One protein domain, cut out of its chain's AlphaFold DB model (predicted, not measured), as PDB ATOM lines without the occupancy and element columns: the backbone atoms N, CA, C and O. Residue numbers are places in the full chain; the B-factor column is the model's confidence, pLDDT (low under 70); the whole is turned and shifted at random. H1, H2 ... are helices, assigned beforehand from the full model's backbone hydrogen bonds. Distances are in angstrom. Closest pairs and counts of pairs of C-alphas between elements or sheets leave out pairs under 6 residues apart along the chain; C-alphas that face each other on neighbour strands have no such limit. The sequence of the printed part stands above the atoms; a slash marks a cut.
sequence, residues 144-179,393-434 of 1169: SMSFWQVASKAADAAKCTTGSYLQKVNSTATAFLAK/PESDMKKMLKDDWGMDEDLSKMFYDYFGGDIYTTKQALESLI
ATOM      1  N   SER A 144      16.567  -5.126 -20.690       56.44
ATOM      2  CA  SER A 144      17.035  -3.874 -20.073       56.44
ATOM      3  C   SER A 144      18.312  -4.098 -19.258       56.44
ATOM      4  O   SER A 144      19.302  -3.382 -19.423       56.44
ATOM      5  N   MET A 145      18.328  -5.162 -18.447       62.12
ATOM      6  CA  MET A 145      19.501  -5.555 -17.668       62.12
ATOM      7  C   MET A 145      20.694  -5.935 -18.552       62.12
ATOM      8  O   MET A 145      21.814  -5.552 -18.217       62.12
ATOM      9  N   SER A 146      20.500  -6.635 -19.679       73.19
ATOM     10  CA  SER A 146      21.629  -7.025 -20.535       73.19
ATOM     11  C   SER A 146      22.299  -5.833 -21.228       73.19
ATOM     12  O   SER A 146      23.527  -5.770 -21.219       73.19
ATOM     13  N   PHE A 147      21.542  -4.842 -21.724       77.88
ATOM     14  CA  PHE A 147      22.122  -3.606 -22.288       77.88
ATOM     15  C   PHE A 147      23.013  -2.873 -21.271       77.88
ATOM     16  O   PHE A 147      24.138  -2.489 -21.591       77.88
ATOM     17  N   TRP A 148      22.539  -2.708 -20.030       83.25
ATOM     18  CA  TRP A 148      23.307  -2.019 -18.989       83.25
ATOM     19  C   TRP A 148      24.513  -2.839 -18.496       83.25
ATOM     20  O   TRP A 148      25.585  -2.282 -18.263       83.25
ATOM     21  N   GLN A 149      24.383  -4.168 -18.389       83.56
ATOM     22  CA  GLN A 149      25.485  -5.062 -18.007       83.56
ATOM     23  C   GLN A 149      26.622  -5.080 -19.036       83.56
ATOM     24  O   GLN A 149      27.788  -5.082 -18.645       83.56
ATOM     25  N   VAL A 150      26.306  -5.081 -20.335       86.56
ATOM     26  CA  VAL A 150      27.314  -5.017 -21.406       86.56
ATOM     27  C   VAL A 150      28.029  -3.665 -21.383       86.56
ATOM     28  O   VAL A 150      29.252  -3.630 -21.263       86.56
ATOM     29  N   ALA A 151      27.276  -2.558 -21.347       86.44
ATOM     30  CA  ALA A 151      27.850  -1.218 -21.226       86.44
ATOM     31  C   ALA A 151      28.733  -1.051 -19.972       86.44
ATOM     32  O   ALA A 151      29.720  -0.317 -20.009       86.44
ATOM     33  N   SER A 152      28.407  -1.731 -18.863       88.69
ATOM     34  CA  SER A 152      29.241  -1.717 -17.656       88.69
ATOM     35  C   SER A 152      30.579  -2.417 -17.879       88.69
ATOM     36  O   SER A 152      31.610  -1.800 -17.640       88.69
ATOM     37  N   LYS A 153      30.586  -3.643 -18.423       89.06
ATOM     38  CA  LYS A 153      31.830  -4.379 -18.731       89.06
ATOM     39  C   LYS A 153      32.746  -3.600 -19.677       89.06
ATOM     40  O   LYS A 153      33.966  -3.621 -19.520       89.06
ATOM     41  N   ALA A 154      32.161  -2.916 -20.657       89.25
ATOM     42  CA  ALA A 154      32.889  -2.076 -21.597       89.25
ATOM     43  C   ALA A 154      33.516  -0.849 -20.916       89.25
ATOM     44  O   ALA A 154      34.672  -0.517 -21.181       89.25
ATOM     45  N   ALA A 155      32.796  -0.224 -19.981       88.56
ATOM     46  CA  ALA A 155      33.316   0.863 -19.157       88.56
ATOM     47  C   ALA A 155      34.430   0.394 -18.202       88.56
ATOM     48  O   ALA A 155      35.465   1.057 -18.109       88.56
ATOM     49  N   ASP A 156      34.279  -0.782 -17.580       89.94
ATOM     50  CA  ASP A 156      35.304  -1.414 -16.739       89.94
ATOM     51  C   ASP A 156      36.593  -1.674 -17.545       89.94
ATOM     52  O   ASP A 156      37.692  -1.311 -17.118       89.94
ATOM     53  N   ALA A 157      36.466  -2.221 -18.762       88.81
ATOM     54  CA  ALA A 157      37.582  -2.419 -19.690       88.81
ATOM     55  C   ALA A 157      38.219  -1.089 -20.150       88.81
ATOM     56  O   ALA A 157      39.444  -0.993 -20.267       88.81
ATOM     57  N   ALA A 158      37.407  -0.046 -20.347       85.88
ATOM     58  CA  ALA A 158      37.847   1.320 -20.632       85.88
ATOM     59  C   ALA A 158      38.356   2.090 -19.391       85.88
ATOM     60  O   ALA A 158      38.806   3.230 -19.527       85.88
ATOM     61  N   LYS A 159      38.319   1.473 -18.199       92.25
ATOM     62  CA  LYS A 159      38.718   2.035 -16.896       92.25
ATOM     63  C   LYS A 159      37.983   3.330 -16.524       92.25
ATOM     64  O   LYS A 159      38.583   4.261 -15.986       92.25
ATOM     65  N   CYS A 160      36.683   3.405 -16.803       91.25
ATOM     66  CA  CYS A 160      35.826   4.535 -16.438       91.25
ATOM     67  C   CYS A 160      34.425   4.071 -15.998       91.25
ATOM     68  O   CYS A 160      34.113   2.886 -16.029       91.25
ATOM     69  N   THR A 161      33.567   4.990 -15.540       90.81
ATOM     70  CA  THR A 161      32.200   4.619 -15.124       90.81
ATOM     71  C   THR A 161      31.294   4.372 -16.333       90.81
ATOM     72  O   THR A 161      31.444   5.034 -17.361       90.81
ATOM     73  N   THR A 162      30.282   3.510 -16.192       86.38
ATOM     74  CA  THR A 162      29.261   3.238 -17.227       86.38
ATOM     75  C   THR A 162      28.608   4.515 -17.766       86.38
ATOM     76  O   THR A 162      28.362   4.638 -18.964       86.38
ATOM     77  N   GLY A 163      28.374   5.504 -16.893       81.88
ATOM     78  CA  GLY A 163      27.851   6.814 -17.285       81.88
ATOM     79  C   GLY A 163      28.845   7.613 -18.131       81.88
ATOM     80  O   GLY A 163      28.481   8.099 -19.197       81.88
ATOM     81  N   SER A 164      30.106   7.698 -17.696       86.50
ATOM     82  CA  SER A 164      31.182   8.387 -18.426       86.50
ATOM     83  C   SER A 164      31.461   7.747 -19.790       86.50
ATOM     84  O   SER A 164      31.684   8.452 -20.773       86.50
ATOM     85  N   TYR A 165      31.420   6.413 -19.855       92.88
ATOM     86  CA  TYR A 165      31.575   5.639 -21.080       92.88
ATOM     87  C   TYR A 165      30.468   5.968 -22.088       92.88
ATOM     88  O   TYR A 165      30.753   6.481 -23.169       92.88
ATOM     89  N   LEU A 166      29.200   5.779 -21.711       90.25
ATOM     90  CA  LEU A 166      28.070   6.035 -22.609       90.25
ATOM     91  C   LEU A 166      27.942   7.522 -22.990       90.25
ATOM     92  O   LEU A 166      27.599   7.830 -24.131       90.25
ATOM     93  N   GLN A 167      28.273   8.455 -22.087       86.75
ATOM     94  CA  GLN A 167      28.353   9.885 -22.414       86.75
ATOM     95  C   GLN A 167      29.392  10.164 -23.504       86.75
ATOM     96  O   GLN A 167      29.069  10.863 -24.463       86.75
ATOM     97  N   LYS A 168      30.596   9.574 -23.413       88.81
ATOM     98  CA  LYS A 168      31.624   9.677 -24.460       88.81
ATOM     99  C   LYS A 168      31.104   9.143 -25.798       88.81
ATOM    100  O   LYS A 168      31.271   9.821 -26.807       88.81
ATOM    101  N   VAL A 169      30.430   7.989 -25.805       88.88
ATOM    102  CA  VAL A 169      29.832   7.425 -27.030       88.88
ATOM    103  C   VAL A 169      28.804   8.390 -27.635       88.88
ATOM    104  O   VAL A 169      28.878   8.709 -28.819       88.88
ATOM    105  N   ASN A 170      27.886   8.941 -26.831       86.31
ATOM    106  CA  ASN A 170      26.855   9.858 -27.334       86.31
ATOM    107  C   ASN A 170      27.412  11.218 -27.797       86.31
ATOM    108  O   ASN A 170      26.885  11.819 -28.739       86.31
ATOM    109  N   SER A 171      28.489  11.710 -27.176       83.00
ATOM    110  CA  SER A 171      29.206  12.893 -27.662       83.00
ATOM    111  C   SER A 171      29.752  12.658 -29.070       83.00
ATOM    112  O   SER A 171      29.538  13.491 -29.953       83.00
ATOM    113  N   THR A 172      30.384  11.506 -29.315       81.31
ATOM    114  CA  THR A 172      30.933  11.183 -30.636       81.31
ATOM    115  C   THR A 172      29.837  10.877 -31.663       81.31
ATOM    116  O   THR A 172      29.915  11.367 -32.785       81.31
ATOM    117  N   ALA A 173      28.751  10.202 -31.270       74.44
ATOM    118  CA  ALA A 173      27.556  10.006 -32.098       74.44
ATOM    119  C   ALA A 173      26.922  11.336 -32.551       74.44
ATOM    120  O   ALA A 173      26.561  11.523 -33.714       74.44
ATOM    121  N   THR A 174      26.833  12.304 -31.635       70.31
ATOM    122  CA  THR A 174      26.325  13.652 -31.932       70.31
ATOM    123  C   THR A 174      27.281  14.416 -32.855       70.31
ATOM    124  O   THR A 174      26.829  15.070 -33.796       70.31
ATOM    125  N   ALA A 175      28.596  14.287 -32.651       72.19
ATOM    126  CA  ALA A 175      29.607  14.862 -33.538       72.19
ATOM    127  C   ALA A 175      29.618  14.212 -34.936       72.19
ATOM    128  O   ALA A 175      29.878  14.901 -35.919       72.19
ATOM    129  N   PHE A 176      29.304  12.918 -35.047       68.81
ATOM    130  CA  PHE A 176      29.139  12.209 -36.317       68.81
ATOM    131  C   PHE A 176      27.927  12.744 -37.095       68.81
ATOM    132  O   PHE A 176      28.084  13.214 -38.219       68.81
ATOM    133  N   LEU A 177      26.741  12.779 -36.471       57.16
ATOM    134  CA  LEU A 177      25.515  13.305 -37.094       57.16
ATOM    135  C   LEU A 177      25.650  14.774 -37.540       57.16
ATOM    136  O   LEU A 177      25.064  15.180 -38.545       57.16
ATOM    137  N   ALA A 178      26.466  15.572 -36.844       54.75
ATOM    138  CA  ALA A 178      26.749  16.956 -37.222       54.75
ATOM    139  C   ALA A 178      27.528  17.108 -38.550       54.75
ATOM    140  O   ALA A 178      27.438  18.171 -39.170       54.75
ATOM    141  N   LYS A 179      28.246  16.073 -39.022       54.03
ATOM    142  CA  LYS A 179      29.057  16.118 -40.260       54.03
ATOM    143  C   LYS A 179      28.224  16.173 -41.550       54.03
ATOM    144  O   LYS A 179      28.754  16.562 -42.578       54.03
ATOM    145  N   PRO A 393      24.273  -0.492 -43.538       51.19
ATOM    146  CA  PRO A 393      24.423  -1.956 -43.580       51.19
ATOM    147  C   PRO A 393      24.976  -2.565 -42.283       51.19
ATOM    148  O   PRO A 393      25.682  -1.885 -41.546       51.19
ATOM    149  N   GLU A 394      24.742  -3.860 -42.015       55.34
ATOM    150  CA  GLU A 394      25.188  -4.519 -40.765       55.34
ATOM    151  C   GLU A 394      26.679  -4.302 -40.463       55.34
ATOM    152  O   GLU A 394      27.037  -3.952 -39.336       55.34
ATOM    153  N   SER A 395      27.537  -4.517 -41.463       63.53
ATOM    154  CA  SER A 395      28.989  -4.341 -41.376       63.53
ATOM    155  C   SER A 395      29.357  -2.931 -40.934       63.53
ATOM    156  O   SER A 395      30.094  -2.739 -39.967       63.53
ATOM    157  N   ASP A 396      28.812  -1.944 -41.632       57.03
ATOM    158  CA  ASP A 396      29.239  -0.555 -41.553       57.03
ATOM    159  C   ASP A 396      28.533   0.196 -40.429       57.03
ATOM    160  O   ASP A 396      29.120   1.090 -39.834       57.03
ATOM    161  N   MET A 397      27.339  -0.247 -40.032       66.50
ATOM    162  CA  MET A 397      26.647   0.213 -38.835       66.50
ATOM    163  C   MET A 397      27.379  -0.280 -37.588       66.50
ATOM    164  O   MET A 397      27.715   0.523 -36.720       66.50
ATOM    165  N   LYS A 398      27.727  -1.576 -37.507       73.44
ATOM    166  CA  LYS A 398      28.497  -2.111 -36.368       73.44
ATOM    167  C   LYS A 398      29.898  -1.509 -36.289       73.44
ATOM    168  O   LYS A 398      30.370  -1.202 -35.191       73.44
ATOM    169  N   LYS A 399      30.529  -1.272 -37.443       75.38
ATOM    170  CA  LYS A 399      31.803  -0.558 -37.555       75.38
ATOM    171  C   LYS A 399      31.682   0.910 -37.141       75.38
ATOM    172  O   LYS A 399      32.478   1.346 -36.328       75.38
ATOM    173  N   MET A 400      30.686   1.660 -37.613       77.88
ATOM    174  CA  MET A 400      30.456   3.056 -37.215       77.88
ATOM    175  C   MET A 400      30.190   3.162 -35.707       77.88
ATOM    176  O   MET A 400      30.788   3.993 -35.029       77.88
ATOM    177  N   LEU A 401      29.348   2.289 -35.148       81.88
ATOM    178  CA  LEU A 401      29.085   2.258 -33.707       81.88
ATOM    179  C   LEU A 401      30.368   2.018 -32.896       81.88
ATOM    180  O   LEU A 401      30.546   2.613 -31.835       81.88
ATOM    181  N   LYS A 402      31.284   1.196 -33.410       88.19
ATOM    182  CA  LYS A 402      32.553   0.842 -32.767       88.19
ATOM    183  C   LYS A 402      33.670   1.865 -33.004       88.19
ATOM    184  O   LYS A 402      34.140   2.489 -32.057       88.19
ATOM    185  N   ASP A 403      34.080   2.044 -34.253       83.38
ATOM    186  CA  ASP A 403      35.237   2.839 -34.672       83.38
ATOM    187  C   ASP A 403      34.939   4.350 -34.619       83.38
ATOM    188  O   ASP A 403      35.755   5.117 -34.103       83.38
ATOM    189  N   ASP A 404      33.772   4.788 -35.115       78.19
ATOM    190  CA  ASP A 404      33.389   6.209 -35.148       78.19
ATOM    191  C   ASP A 404      32.716   6.682 -33.853       78.19
ATOM    192  O   ASP A 404      32.928   7.824 -33.454       78.19
ATOM    193  N   TRP A 405      31.877   5.865 -33.201       87.44
ATOM    194  CA  TRP A 405      31.145   6.274 -31.989       87.44
ATOM    195  C   TRP A 405      31.810   5.782 -30.694       87.44
ATOM    196  O   TRP A 405      31.617   6.402 -29.648       87.44
ATOM    197  N   GLY A 406      32.645   4.739 -30.734       85.06
ATOM    198  CA  GLY A 406      33.399   4.247 -29.574       85.06
ATOM    199  C   GLY A 406      32.685   3.202 -28.708       85.06
ATOM    200  O   GLY A 406      33.072   3.029 -27.547       85.06
ATOM    201  N   MET A 407      31.652   2.529 -29.228       91.50
ATOM    202  CA  MET A 407      31.067   1.342 -28.592       91.50
ATOM    203  C   MET A 407      32.032   0.147 -28.631       91.50
ATOM    204  O   MET A 407      32.903   0.040 -29.490       91.50
ATOM    205  N   ASP A 408      31.856  -0.779 -27.700       89.88
ATOM    206  CA  ASP A 408      32.437  -2.115 -27.744       89.88
ATOM    207  C   ASP A 408      31.669  -3.036 -28.711       89.88
ATOM    208  O   ASP A 408      30.581  -2.709 -29.185       89.88
ATOM    209  N   GLU A 409      32.250  -4.201 -29.008       87.31
ATOM    210  CA  GLU A 409      31.692  -5.177 -29.954       87.31
ATOM    211  C   GLU A 409      30.307  -5.690 -29.526       87.31
ATOM    212  O   GLU A 409      29.396  -5.760 -30.351       87.31
ATOM    213  N   ASP A 410      30.127  -6.010 -28.240       85.94
ATOM    214  CA  ASP A 410      28.887  -6.595 -27.721       85.94
ATOM    215  C   ASP A 410      27.762  -5.550 -27.684       85.94
ATOM    216  O   ASP A 410      26.633  -5.846 -28.082       85.94
ATOM    217  N   LEU A 411      28.055  -4.313 -27.261       85.88
ATOM    218  CA  LEU A 411      27.086  -3.216 -27.247       85.88
ATOM    219  C   LEU A 411      26.725  -2.775 -28.668       85.88
ATOM    220  O   LEU A 411      25.542  -2.650 -28.974       85.88
ATOM    221  N   SER A 412      27.717  -2.620 -29.552       86.00
ATOM    222  CA  SER A 412      27.510  -2.343 -30.981       86.00
ATOM    223  C   SER A 412      26.609  -3.407 -31.618       86.00
ATOM    224  O   SER A 412      25.601  -3.083 -32.258       86.00
ATOM    225  N   LYS A 413      26.892  -4.692 -31.352       81.94
ATOM    226  CA  LYS A 413      26.049  -5.797 -31.813       81.94
ATOM    227  C   LYS A 413      24.636  -5.708 -31.236       81.94
ATOM    228  O   LYS A 413      23.683  -5.800 -32.002       81.94
ATOM    229  N   MET A 414      24.482  -5.506 -29.926       75.00
ATOM    230  CA  MET A 414      23.170  -5.413 -29.279       75.00
ATOM    231  C   MET A 414      22.339  -4.223 -29.766       75.00
ATOM    232  O   MET A 414      21.122  -4.349 -29.863       75.00
ATOM    233  N   PHE A 415      22.952  -3.081 -30.079       71.38
ATOM    234  CA  PHE A 415      22.224  -1.953 -30.656       71.38
ATOM    235  C   PHE A 415      21.741  -2.277 -32.074       71.38
ATOM    236  O   PHE A 415      20.547  -2.142 -32.343       71.38
ATOM    237  N   TYR A 416      22.603  -2.803 -32.947       72.06
ATOM    238  CA  TYR A 416      22.180  -3.208 -34.292       72.06
ATOM    239  C   TYR A 416      21.098  -4.302 -34.271       72.06
ATOM    240  O   TYR A 416      20.084  -4.182 -34.951       72.06
ATOM    241  N   ASP A 417      21.274  -5.345 -33.453       65.31
ATOM    242  CA  ASP A 417      20.340  -6.474 -33.331       65.31
ATOM    243  C   ASP A 417      18.915  -6.049 -32.874       65.31
ATOM    244  O   ASP A 417      17.987  -6.855 -32.948       65.31
ATOM    245  N   TYR A 418      18.732  -4.815 -32.376       56.53
ATOM    246  CA  TYR A 418      17.447  -4.266 -31.906       56.53
ATOM    247  C   TYR A 418      16.933  -3.055 -32.693       56.53
ATOM    248  O   TYR A 418      15.718  -2.870 -32.763       56.53
ATOM    249  N   PHE A 419      17.823  -2.224 -33.241       59.00
ATOM    250  CA  PHE A 419      17.483  -0.951 -33.894       59.00
ATOM    251  C   PHE A 419      17.864  -0.908 -35.385       59.00
ATOM    252  O   PHE A 419      17.517   0.049 -36.074       59.00
ATOM    253  N   GLY A 420      18.522  -1.953 -35.896       56.38
ATOM    254  CA  GLY A 420      18.890  -2.093 -37.302       56.38
ATOM    255  C   GLY A 420      19.921  -1.064 -37.767       56.38
ATOM    256  O   GLY A 420      20.787  -0.628 -37.005       56.38
ATOM    257  N   GLY A 421      19.824  -0.689 -39.043       52.12
ATOM    258  CA  GLY A 421      20.709   0.281 -39.686       52.12
ATOM    259  C   GLY A 421      20.408   1.751 -39.377       52.12
ATOM    260  O   GLY A 421      21.164   2.619 -39.808       52.12
ATOM    261  N   ASP A 422      19.314   2.070 -38.679       59.25
ATOM    262  CA  ASP A 422      18.892   3.457 -38.460       59.25
ATOM    263  C   ASP A 422      19.807   4.168 -37.447       59.25
ATOM    264  O   ASP A 422      19.765   3.931 -36.232       59.25
ATOM    265  N   ILE A 423      20.614   5.095 -37.969       60.44
ATOM    266  CA  ILE A 423      21.534   5.953 -37.215       60.44
ATOM    267  C   ILE A 423      20.784   6.811 -36.181       60.44
ATOM    268  O   ILE A 423      21.241   6.971 -35.048       60.44
ATOM    269  N   TYR A 424      19.626   7.368 -36.539       55.88
ATOM    270  CA  TYR A 424      18.851   8.272 -35.687       55.88
ATOM    271  C   TYR A 424      18.122   7.529 -34.567       55.88
ATOM    272  O   TYR A 424      18.198   7.960 -33.413       55.88
ATOM    273  N   THR A 425      17.464   6.405 -34.863       57.22
ATOM    274  CA  THR A 425      16.838   5.556 -33.833       57.22
ATOM    275  C   THR A 425      17.890   4.974 -32.893       57.22
ATOM    276  O   THR A 425      17.715   5.016 -31.674       57.22
ATOM    277  N   THR A 426      19.037   4.538 -33.418       67.38
ATOM    278  CA  THR A 426      20.164   4.056 -32.603       67.38
ATOM    279  C   THR A 426      20.720   5.146 -31.678       67.38
ATOM    280  O   THR A 426      20.985   4.891 -30.499       67.38
ATOM    281  N   LYS A 427      20.817   6.395 -32.152       74.56
ATOM    282  CA  LYS A 427      21.230   7.542 -31.324       74.56
ATOM    283  C   LYS A 427      20.209   7.870 -30.227       74.56
ATOM    284  O   LYS A 427      20.595   8.078 -29.078       74.56
ATOM    285  N   GLN A 428      18.911   7.842 -30.540       63.28
ATOM    286  CA  GLN A 428      17.843   8.019 -29.545       63.28
ATOM    287  C   GLN A 428      17.820   6.886 -28.507       63.28
ATOM    288  O   GLN A 428      17.592   7.135 -27.320       63.28
ATOM    289  N   ALA A 429      18.105   5.649 -28.923       69.00
ATOM    290  CA  ALA A 429      18.242   4.516 -28.019       69.00
ATOM    291  C   ALA A 429      19.407   4.715 -27.041       69.00
ATOM    292  O   ALA A 429      19.233   4.495 -25.843       69.00
ATOM    293  N   LEU A 430      20.551   5.225 -27.509       78.94
ATOM    294  CA  LEU A 430      21.703   5.535 -26.663       78.94
ATOM    295  C   LEU A 430      21.386   6.653 -25.651       78.94
ATOM    296  O   LEU A 430      21.663   6.512 -24.461       78.94
ATOM    297  N   GLU A 431      20.724   7.727 -26.084       76.00
ATOM    298  CA  GLU A 431      20.261   8.812 -25.202       76.00
ATOM    299  C   GLU A 431      19.193   8.365 -24.191       76.00
ATOM    300  O   GLU A 431      19.077   8.932 -23.101       76.00
ATOM    301  N   SER A 432      18.386   7.362 -24.539       70.31
ATOM    302  CA  SER A 432      17.416   6.731 -23.642       70.31
ATOM    303  C   SER A 432      18.117   5.802 -22.637       70.31
ATOM    304  O   SER A 432      17.814   5.878 -21.445       70.31
ATOM    305  N   LEU A 433      19.112   5.014 -23.064       78.81
ATOM    306  CA  LEU A 433      19.927   4.142 -22.205       78.81
ATOM    307  C   LEU A 433      20.744   4.945 -21.180       78.81
ATOM    308  O   LEU A 433      20.758   4.593 -20.005       78.81
ATOM    309  N   ILE A 434      21.346   6.069 -21.580       80.62
ATOM    310  CA  ILE A 434      22.069   6.977 -20.669       80.62
ATOM    311  C   ILE A 434      21.154   7.513 -19.560       80.62
ATOM    312  O   ILE A 434      21.555   7.566 -18.396       80.62
TER     313      ILE A 434
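This is residues 144 to 179 and 393 to 434 of the 1169 residues of the protein "6-phosphogluconolactonase" of Symbiodinium microadriaticum (UniProt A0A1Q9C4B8). Five short helices make a rounded cluster: H2 and H5 lie side by side, running opposite ways, and a second opposite-running pair, H1 and H4, is turned across them. H3 packs on H4 at a steep angle. The printed part has 78 residues with five named helices, H1 to H5 along the chain, and no named strand; the class is all helix. It is compact, with a radius of gyration of the C-alphas of 11.2 A and spans of 28 by 24 by 21 A.

Start with H1, residues 144 to 157, which with residues 151 to 156 alone touches H2, residues 162 to 177, about perpendicular at 86 degrees; their closest C-alphas, Ser 152 and Thr 162, are 5.0 A apart. H2 touches H5, residues 423 to 434, at a shallow tilt of 23 degrees, opposite ways, closest at the C-alphas of Leu 166 and Ile 434, 6.4 A. H3, residues 394 to 404, touches H4, residues 409 to 419, at a steep tilt of 53 degrees, closest at the C-alphas of Lys 398 and Ser 412, 5.5 A. H1 touches H4 with residues 147 to 151 alone, at a shallow tilt of 27 degrees, opposite ways, closest at the C-alphas of Val 150 and Leu 411, 6.1 A. H2 and H4 are apart. In each of the five helices every O i to N i+4 pair is within hydrogen-bond range.

Find C-alpha 144 at (17.035, -3.874, -20.073), where H1 begins its 20.6 A. H2 runs 22.6 A; H5 ends at C-alpha 434, (22.069, 6.977, -20.669).

Residues 180 to 392 are cut out, leaving 19.0 A between C-alphas 179 and 393. Look for pLDDT under 70 in 23 residues, among them 417 to 426.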